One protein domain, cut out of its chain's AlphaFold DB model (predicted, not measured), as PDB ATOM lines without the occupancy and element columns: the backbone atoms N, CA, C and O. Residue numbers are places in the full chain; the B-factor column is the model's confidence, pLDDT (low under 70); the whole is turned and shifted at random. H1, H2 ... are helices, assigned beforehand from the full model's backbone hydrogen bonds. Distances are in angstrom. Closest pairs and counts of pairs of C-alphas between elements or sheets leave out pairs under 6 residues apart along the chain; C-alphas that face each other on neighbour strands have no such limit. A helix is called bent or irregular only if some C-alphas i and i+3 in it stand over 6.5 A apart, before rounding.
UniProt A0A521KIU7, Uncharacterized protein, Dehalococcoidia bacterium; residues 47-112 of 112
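This is residues 47 to 112 of the 112 residues of an uncharacterized protein of Dehalococcoidia bacterium (UniProt A0A521KIU7). Picture a long, thin, bent arch made of two helices: H3, the longest, and H2 meet near their ends at a corner and form a wide V, while the short helix H1 lies on the inner side of the V and packs on H2. Between H1 and H2 the chain folds back through residues 59 to 66, and at the other extreme residues 98 to 103 of H3 and residues 105 to 111 stick out with nothing beside them. The printed part has 66 residues, with three named helices in the order H1, H2, H3 and no named strand; the class is all helix. The whole is extended, with a radius of gyration of the C-alphas of 17.9 A, and a rod in outline, spanning 57 by 23 by 13 A.

Begin with H3, residues 86 to 105, which touches no helix. Go back along the chain to H2, residues 67 to 83: H2 and H3 meet only through their link, a tight one of 2 residues, Ser 84 and Pro 85. Now look at H1, residues 51 to 58, which touches H2, with 4 pairs of C-alphas within 8 A. The closest C-alphas of H1 and H2 are those of Leu 58 and Tyr 74, 5.7 A apart, and H2 touches H1 with residues 74 to 78 alone. The lines of H1 and H2 stand at a steep tilt of 52 degrees, and the two run opposite ways. H1 and H3 are apart. In H1, H2 and H3 every backbone O i to N i+4 pair is within hydrogen-bond range.

Find C-alpha 86 at (27.377, 14.156, -47.068); from there H3 runs 28.1 A over 20 residues to C-alpha 105 at (40.990, 35.689, -35.191). H2, 17 residues, measures 24.5 A from C-alpha 67, which you find at (38.981, -10.289, -43.943), to C-alpha 83. H1, 8 residues, measures 10.6 A from C-alpha 51 to C-alpha 58.

Look at Gly 64 and Pro 108 for the two C-alphas farthest apart, 57.4 A. The C-alphas of Ala 47 and Ala 112, the first and last printed residues, are 18.4 A apart; Ala 112 is the chain's last residue. Without the residues that stand free, the body has 53 residues and spans 49 by 27 by 14 A. The printed part has no cut, and no link is long; the link from H1 to H2, 8 residues, is short. The mean pLDDT of the printed part is 91.4, and confidence is low, under 70, at residues 110 to 112.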
ATOM      1  N   ALA A  47      36.060  19.838 -39.404       89.88
ATOM      2  CA  ALA A  47      36.272  19.021 -38.212       89.88
ATOM      3  C   ALA A  47      35.124  18.018 -37.989       89.88
ATOM      4  O   ALA A  47      35.342  16.890 -37.542       89.88
ATOM      5  N   VAL A  48      33.900  18.392 -38.377       91.25
ATOM      6  CA  VAL A  48      32.702  17.542 -38.279       91.25
ATOM      7  C   VAL A  48      32.723  16.324 -39.211       91.25
ATOM      8  O   VAL A  48      32.056  15.335 -38.919       91.25
ATOM      9  N   TYR A  49      33.490  16.343 -40.310       91.75
ATOM     10  CA  TYR A  49      33.520  15.224 -41.259       91.75
ATOM     11  C   TYR A  49      34.116  13.957 -40.640       91.75
ATOM     12  O   TYR A  49      33.707  12.860 -41.004       91.75
ATOM     13  N   GLN A  50      35.075  14.090 -39.713       90.94
ATOM     14  CA  GLN A  50      35.697  12.974 -38.983       90.94
ATOM     15  C   GLN A  50      36.006  11.744 -39.865       90.94
ATOM     16  O   GLN A  50      35.706  10.604 -39.501       90.94
ATOM     17  N   LYS A  51      36.609  11.975 -41.043       88.81
ATOM     18  CA  LYS A  51      36.886  10.961 -42.081       88.81
ATOM     19  C   LYS A  51      37.417   9.644 -41.517       88.81
ATOM     20  O   LYS A  51      36.921   8.581 -41.878       88.81
ATOM     21  N   ASP A  52      38.413   9.726 -40.641       89.50
ATOM     22  CA  ASP A  52      39.109   8.552 -40.116       89.50
ATOM     23  C   ASP A  52      38.201   7.723 -39.193       89.50
ATOM     24  O   ASP A  52      38.216   6.495 -39.256       89.50
ATOM     25  N   VAL A  53      37.326   8.375 -38.415       93.00
ATOM     26  CA  VAL A  53      36.309   7.703 -37.584       93.00
ATOM     27  C   VAL A  53      35.284   6.997 -38.464       93.00
ATOM     28  O   VAL A  53      34.937   5.844 -38.208       93.00
ATOM     29  N   ILE A  54      34.818   7.658 -39.527       93.94
ATOM     30  CA  ILE A  54      33.873   7.065 -40.480       93.94
ATOM     31  C   ILE A  54      34.507   5.848 -41.156       93.94
ATOM     32  O   ILE A  54      33.915   4.771 -41.158       93.94
ATOM     33  N   GLN A  55      35.728   5.979 -41.678       93.88
ATOM     34  CA  GLN A  55      36.429   4.863 -42.315       93.88
ATOM     35  C   GLN A  55      36.682   3.708 -41.344       93.88
ATOM     36  O   GLN A  55      36.504   2.555 -41.730       93.88
ATOM     37  N   ALA A  56      37.051   3.990 -40.093       94.75
ATOM     38  CA  ALA A  56      37.230   2.961 -39.071       94.75
ATOM     39  C   ALA A  56      35.923   2.200 -38.793       94.75
ATOM     40  O   ALA A  56      35.927   0.970 -38.741       94.75
ATOM     41  N   ARG A  57      34.790   2.908 -38.699       95.69
ATOM     42  CA  ARG A  57      33.467   2.283 -38.542       95.69
ATOM     43  C   ARG A  57      33.111   1.401 -39.734       95.69
ATOM     44  O   ARG A  57      32.722   0.258 -39.538       95.69
ATOM     45  N   LEU A  58      33.307   1.887 -40.961       95.31
ATOM     46  CA  LEU A  58      33.025   1.101 -42.170       95.31
ATOM     47  C   LEU A  58      33.915  -0.146 -42.289       95.31
ATOM     48  O   LEU A  58      33.477  -1.167 -42.813       95.31
ATOM     49  N   ARG A  59      35.150  -0.088 -41.780       95.50
ATOM     50  CA  ARG A  59      36.093  -1.219 -41.757       95.50
ATOM     51  C   ARG A  59      35.906  -2.169 -40.577       95.50
ATOM     52  O   ARG A  59      36.616  -3.167 -40.507       95.50
ATOM     53  N   THR A  60      35.007  -1.869 -39.641       96.44
ATOM     54  CA  THR A  60      34.801  -2.718 -38.463       96.44
ATOM     55  C   THR A  60      34.247  -4.077 -38.911       96.44
ATOM     56  O   THR A  60      33.218  -4.090 -39.595       96.44
ATOM     57  N   PRO A  61      34.904  -5.205 -38.572       96.50
ATOM     58  CA  PRO A  61      34.404  -6.534 -38.910       96.50
ATOM     59  C   PRO A  61      33.085  -6.840 -38.204       96.50
ATOM     60  O   PRO A  61      32.922  -6.525 -37.022       96.50
ATOM     61  N   GLN A  62      32.160  -7.483 -38.906       94.88
ATOM     62  CA  GLN A  62      30.936  -8.028 -38.322       94.88
ATOM     63  C   GLN A  62      31.133  -9.504 -37.921       94.88
ATOM     64  O   GLN A  62      32.042 -10.168 -38.432       94.88
ATOM     65  N   PRO A  63      30.311 -10.047 -36.998       96.06
ATOM     66  CA  PRO A  63      30.426 -11.439 -36.571       96.06
ATOM     67  C   PRO A  63      30.366 -12.416 -37.752       96.06
ATOM     68  O   PRO A  63      29.402 -12.424 -38.511       96.06
ATOM     69  N   GLY A  64      31.394 -13.256 -37.883       95.62
ATOM     70  CA  GLY A  64      31.488 -14.260 -38.945       95.62
ATOM     71  C   GLY A  64      32.033 -13.754 -40.285       95.62
ATOM     72  O   GLY A  64      32.182 -14.563 -41.199       95.62
ATOM     73  N   GLU A  65      32.368 -12.466 -40.425       95.75
ATOM     74  CA  GLU A  65      33.032 -11.969 -41.636       95.75
ATOM     75  C   GLU A  65      34.505 -12.401 -41.685       95.75
ATOM     76  O   GLU A  65      35.251 -12.265 -40.712       95.75
ATOM     77  N   THR A  66      34.949 -12.872 -42.853       96.94
ATOM     78  CA  THR A  66      36.381 -13.005 -43.160       96.94
ATOM     79  C   THR A  66      36.978 -11.644 -43.525       96.94
ATOM     80  O   THR A  66      36.253 -10.693 -43.826       96.94
ATOM     81  N   ALA A  67      38.308 -11.531 -43.554       95.44
ATOM     82  CA  ALA A  67      38.981 -10.289 -43.943       95.44
ATOM     83  C   ALA A  67      38.610  -9.839 -45.371       95.44
ATOM     84  O   ALA A  67      38.410  -8.648 -45.619       95.44
ATOM     85  N   GLU A  68      38.462 -10.786 -46.299       96.56
ATOM     86  CA  GLU A  68      38.038 -10.532 -47.678       96.56
ATOM     87  C   GLU A  68      36.602 -10.003 -47.730       96.56
ATOM     88  O   GLU A  68      36.329  -9.037 -48.447       96.56
ATOM     89  N   ALA A  69      35.699 -10.581 -46.929       96.75
ATOM     90  CA  ALA A  69      34.315 -10.126 -46.833       96.75
ATOM     91  C   ALA A  69      34.233  -8.687 -46.293       96.75
ATOM     92  O   ALA A  69      33.545  -7.848 -46.879       96.75
ATOM     93  N   VAL A  70      35.012  -8.363 -45.250       97.81
ATOM     94  CA  VAL A  70      35.120  -6.994 -44.715       97.81
ATOM     95  C   VAL A  70      35.608  -6.022 -45.789       97.81
ATOM     96  O   VAL A  70      35.044  -4.938 -45.941       97.81
ATOM     97  N   ALA A  71      36.642  -6.388 -46.552       96.00
ATOM     98  CA  ALA A  71      37.204  -5.527 -47.591       96.00
ATOM     99  C   ALA A  71      36.202  -5.251 -48.725       96.00
ATOM    100  O   ALA A  71      36.069  -4.104 -49.166       96.00
ATOM    101  N   GLN A  72      35.470  -6.278 -49.170       97.19
ATOM    102  CA  GLN A  72      34.452  -6.143 -50.212       97.19
ATOM    103  C   GLN A  72      33.279  -5.271 -49.746       97.19
ATOM    104  O   GLN A  72      32.876  -4.355 -50.469       97.19
ATOM    105  N   ARG A  73      32.777  -5.499 -48.525       97.25
ATOM    106  CA  ARG A  73      31.721  -4.672 -47.928       97.25
ATOM    107  C   ARG A  73      32.178  -3.226 -47.766       97.25
ATOM    108  O   ARG A  73      31.487  -2.323 -48.226       97.25
ATOM    109  N   TYR A  74      33.367  -2.998 -47.204       96.88
ATOM    110  CA  TYR A  74      33.940  -1.659 -47.055       96.88
ATOM    111  C   TYR A  74      33.995  -0.904 -48.390       96.88
ATOM    112  O   TYR A  74      33.642   0.273 -48.438       96.88
ATOM    113  N   ALA A  75      34.423  -1.554 -49.476       96.06
ATOM    114  CA  ALA A  75      34.484  -0.916 -50.789       96.06
ATOM    115  C   ALA A  75      33.096  -0.454 -51.270       96.06
ATOM    116  O   ALA A  75      32.966   0.666 -51.777       96.06
ATOM    117  N   GLY A  76      32.068  -1.286 -51.066       97.31
ATOM    118  CA  GLY A  76      30.673  -0.967 -51.370       97.31
ATOM    119  C   GLY A  76      30.119   0.157 -50.492       97.31
ATOM    120  O   GLY A  76      29.660   1.174 -51.015       97.31
ATOM    121  N   ASP A  77      30.243   0.026 -49.172       96.88
ATOM    122  CA  ASP A  77      29.769   1.016 -48.201       96.88
ATOM    123  C   ASP A  77      30.444   2.374 -48.416       96.88
ATOM    124  O   ASP A  77      29.795   3.421 -48.389       96.88
ATOM    125  N   TRP A  78      31.750   2.380 -48.697       95.25
ATOM    126  CA  TRP A  78      32.489   3.601 -48.997       95.25
ATOM    127  C   TRP A  78      32.053   4.233 -50.321       95.25
ATOM    128  O   TRP A  78      32.011   5.459 -50.437       95.25
ATOM    129  N   ALA A  79      31.726   3.434 -51.339       95.69
ATOM    130  CA  ALA A  79      31.170   3.957 -52.584       95.69
ATOM    131  C   ALA A  79      29.788   4.591 -52.362       95.69
ATOM    132  O   ALA A  79      29.574   5.719 -52.806       95.69
ATOM    133  N   ALA A  80      28.903   3.927 -51.618       96.06
ATOM    134  CA  ALA A  80      27.578   4.444 -51.282       96.06
ATOM    135  C   ALA A  80      27.663   5.721 -50.431       96.06
ATOM    136  O   ALA A  80      27.025   6.727 -50.745       96.06
ATOM    137  N   PHE A  81      28.523   5.732 -49.408       95.25
ATOM    138  CA  PHE A  81      28.778   6.910 -48.582       95.25
ATOM    139  C   PHE A  81      29.229   8.104 -49.429       95.25
ATOM    140  O   PHE A  81      28.708   9.209 -49.263       95.25
ATOM    141  N   ARG A  82      30.133   7.881 -50.394       91.94
ATOM    142  CA  ARG A  82      30.611   8.943 -51.291       91.94
ATOM    143  C   ARG A  82      29.541   9.492 -52.236       91.94
ATOM    144  O   ARG A  82      29.673  10.624 -52.690       91.94
ATOM    145  N   GLN A  83      28.519   8.705 -52.554       94.56
ATOM    146  CA  GLN A  83      27.385   9.139 -53.376       94.56
ATOM    147  C   GLN A  83      26.288   9.825 -52.555       94.56
ATOM    148  O   GLN A  83      25.393  10.450 -53.123       94.56
ATOM    149  N   SER A  84      26.348   9.735 -51.226       94.50
ATOM    150  CA  SER A  84      25.388  10.405 -50.357       94.50
ATOM    151  C   SER A  84      25.551  11.937 -50.392       94.50
ATOM    152  O   SER A  84      26.608  12.456 -50.767       94.50
ATOM    153  N   PRO A  85      24.546  12.703 -49.929       95.44
ATOM    154  CA  PRO A  85      24.646  14.159 -49.817       95.44
ATOM    155  C   PRO A  85      25.721  14.669 -48.843       95.44
ATOM    156  O   PRO A  85      25.907  15.884 -48.744       95.44
ATOM    157  N   ILE A  86      26.433  13.787 -48.128       92.25
ATOM    158  CA  ILE A  86      27.377  14.156 -47.068       92.25
ATOM    159  C   ILE A  86      28.434  15.159 -47.528       92.25
ATOM    160  O   ILE A  86      28.763  16.071 -46.779       92.25
ATOM    161  N   PHE A  87      28.919  15.068 -48.770       89.31
ATOM    162  CA  PHE A  87      29.914  16.014 -49.278       89.31
ATOM    163  C   PHE A  87      29.356  17.419 -49.488       89.31
ATOM    164  O   PHE A  87      30.086  18.386 -49.296       89.31
ATOM    165  N   ARG A  88      28.066  17.555 -49.822       92.12
ATOM    166  CA  ARG A  88      27.416  18.873 -49.889       92.12
ATOM    167  C   ARG A  88      27.281  19.472 -48.493       92.12
ATOM    168  O   ARG A  88      27.614  20.633 -48.304       92.12
ATOM    169  N   VAL A  89      26.883  18.660 -47.512       93.06
ATOM    170  CA  VAL A  89      26.809  19.081 -46.102       93.06
ATOM    171  C   VAL A  89      28.190  19.484 -45.578       93.06
ATOM    172  O   VAL A  89      28.336  20.537 -44.964       93.06
ATOM    173  N   CYS A  90      29.223  18.692 -45.870       92.69
ATOM    174  CA  CYS A  90      30.596  19.002 -45.478       92.69
ATOM    175  C   CYS A  90      31.133  20.252 -46.186       92.69
ATOM    176  O   CYS A  90      31.914  20.984 -45.591       92.69
ATOM    177  N   ALA A  91      30.723  20.529 -47.426       91.19
ATOM    178  CA  ALA A  91      31.101  21.764 -48.107       91.19
ATOM    179  C   ALA A  91      30.523  23.003 -47.402       91.19
ATOM    180  O   ALA A  91      31.246  23.976 -47.205       91.19
ATOM    181  N   SER A  92      29.263  22.953 -46.961       94.50
ATOM    182  CA  SER A  92      28.674  24.024 -46.145       94.50
ATOM    183  C   SER A  92      29.382  24.161 -44.796       94.50
ATOM    184  O   SER A  92      29.832  25.250 -44.459       94.50
ATOM    185  N   ALA A  93      29.589  23.053 -44.077       94.69
ATOM    186  CA  ALA A  93      30.288  23.072 -42.792       94.69
ATOM    187  C   ALA A  93      31.730  23.606 -42.903       94.69
ATOM    188  O   ALA A  93      32.190  24.317 -42.019       94.69
ATOM    189  N   CYS A  94      32.426  23.298 -44.001       92.94
ATOM    190  CA  CYS A  94      33.740  23.852 -44.331       92.94
ATOM    191  C   CYS A  94      33.699  25.382 -44.412       92.94
ATOM    192  O   CYS A  94      34.502  26.055 -43.769       92.94
ATOM    193  N   ALA A  95      32.744  25.936 -45.165       93.06
ATOM    194  CA  ALA A  95      32.594  27.382 -45.287       93.06
ATOM    195  C   ALA A  95      32.304  28.034 -43.925       93.06
ATOM    196  O   ALA A  95      32.970  29.003 -43.557       93.06
ATOM    197  N   ASP A  96      31.375  27.465 -43.156       95.12
ATOM    198  CA  ASP A  96      30.998  27.977 -41.836       95.12
ATOM    199  C   ASP A  96      32.178  27.948 -40.852       95.12
ATOM    200  O   ASP A  96      32.406  28.916 -40.121       95.12
ATOM    201  N   GLU A  97      32.965  26.868 -40.851       94.06
ATOM    202  CA  GLU A  97      34.147  26.712 -39.998       94.06
ATOM    203  C   GLU A  97      35.240  27.729 -40.347       94.06
ATOM    204  O   GLU A  97      35.777  28.381 -39.446       94.06
ATOM    205  N   ILE A  98      35.527  27.922 -41.639       92.75
ATOM    206  CA  ILE A  98      36.491  28.924 -42.115       92.75
ATOM    207  C   ILE A  98      36.053  30.326 -41.687       92.75
ATOM    208  O   ILE A  98      36.825  31.045 -41.050       92.75
ATOM    209  N   ILE A  99      34.817  30.716 -42.006       93.38
ATOM    210  CA  ILE A  99      34.297  32.061 -41.726       93.38
ATOM    211  C   ILE A  99      34.294  32.327 -40.219       93.38
ATOM    212  O   ILE A  99      34.775  33.368 -39.769       93.38
ATOM    213  N   THR A 100      33.816  31.371 -39.422       93.44
ATOM    214  CA  THR A 100      33.774  31.505 -37.960       93.44
ATOM    215  C   THR A 100      35.179  31.613 -37.371       93.44
ATOM    216  O   THR A 100      35.410  32.433 -36.482       93.44
ATOM    217  N   SER A 101      36.136  30.828 -37.872       92.12
ATOM    218  CA  SER A 101      37.530  30.881 -37.415       92.12
ATOM    219  C   SER A 101      38.178  32.225 -37.738       92.12
ATOM    220  O   SER A 101      38.798  32.825 -36.864       92.12
ATOM    221  N   LEU A 102      37.951  32.759 -38.941       90.69
ATOM    222  CA  LEU A 102      38.419  34.096 -39.314       90.69
ATOM    223  C   LEU A 102      37.822  35.179 -38.414       90.69
ATOM    224  O   LEU A 102      38.559  36.020 -37.905       90.69
ATOM    225  N   HIS A 103      36.514  35.134 -38.154       90.38
ATOM    226  CA  HIS A 103      35.876  36.073 -37.231       90.38
ATOM    227  C   HIS A 103      36.483  36.008 -35.830       90.38
ATOM    228  O   HIS A 103      36.701  37.054 -35.223       90.38
ATOM    229  N   ARG A 104      36.803  34.809 -35.330       90.44
ATOM    230  CA  ARG A 104      37.477  34.635 -34.036       90.44
ATOM    231  C   ARG A 104      38.867  35.265 -34.024       90.44
ATOM    232  O   ARG A 104      39.178  35.967 -33.069       90.44
ATOM    233  N   CYS A 105      39.660  35.080 -35.079       86.88
ATOM    234  CA  CYS A 105      40.990  35.689 -35.191       86.88
ATOM    235  C   CYS A 105      40.945  37.225 -35.209       86.88
ATOM    236  O   CYS A 105      41.913  37.872 -34.819       86.88
ATOM    237  N   LEU A 106      39.829  37.817 -35.643       84.62
ATOM    238  CA  LEU A 106      39.625  39.267 -35.644       84.62
ATOM    239  C   LEU A 106      39.137  39.823 -34.295       84.62
ATOM    240  O   LEU A 106      39.064  41.043 -34.139       84.62
ATOM    241  N   LEU A 107      38.799  38.972 -33.318       86.31
ATOM    242  CA  LEU A 107      38.376  39.438 -31.999       86.31
ATOM    243  C   LEU A 107      39.563  40.012 -31.201       86.31
ATOM    244  O   LEU A 107      40.667  39.458 -31.244       86.31
ATOM    245  N   PRO A 108      39.350  41.085 -30.415       79.94
ATOM    246  CA  PRO A 108      40.387  41.638 -29.551       79.94
ATOM    247  C   PRO A 108      40.951  40.584 -28.589       79.94
ATOM    248  O   PRO A 108      40.200  39.906 -27.892       79.94
ATOM    249  N   GLY A 109      42.280  40.468 -28.532       72.00
ATOM    250  CA  GLY A 109      42.966  39.547 -27.619       72.00
ATOM    251  C   GLY A 109      43.047  38.089 -28.085       72.00
ATOM    252  O   GLY A 109      43.567  37.262 -27.339       72.00
ATOM    253  N   SER A 110      42.590  37.751 -29.296       63.31
ATOM    254  CA  SER A 110      42.863  36.436 -29.886       63.31
ATOM    255  C   SER A 110      44.349  36.333 -30.250       63.31
ATOM    256  O   SER A 110      44.833  37.084 -31.096       63.31
ATOM    257  N   ALA A 111      45.084  35.417 -29.617       53.38
ATOM    258  CA  ALA A 111      46.391  34.990 -30.115       53.38
ATOM    259  C   ALA A 111      46.181  33.999 -31.274       53.38
ATOM    260  O   ALA A 111      45.260  33.181 -31.209       53.38
ATOM    261  N   ALA A 112      46.993  34.124 -32.326       50.38
ATOM    262  CA  ALA A 112      47.064  33.157 -33.424       50.38
ATOM    263  C   ALA A 112      47.781  31.874 -32.981       50.38
ATOM    264  O   ALA A 112      48.720  31.989 -32.158       50.38
TER     265      ALA A 112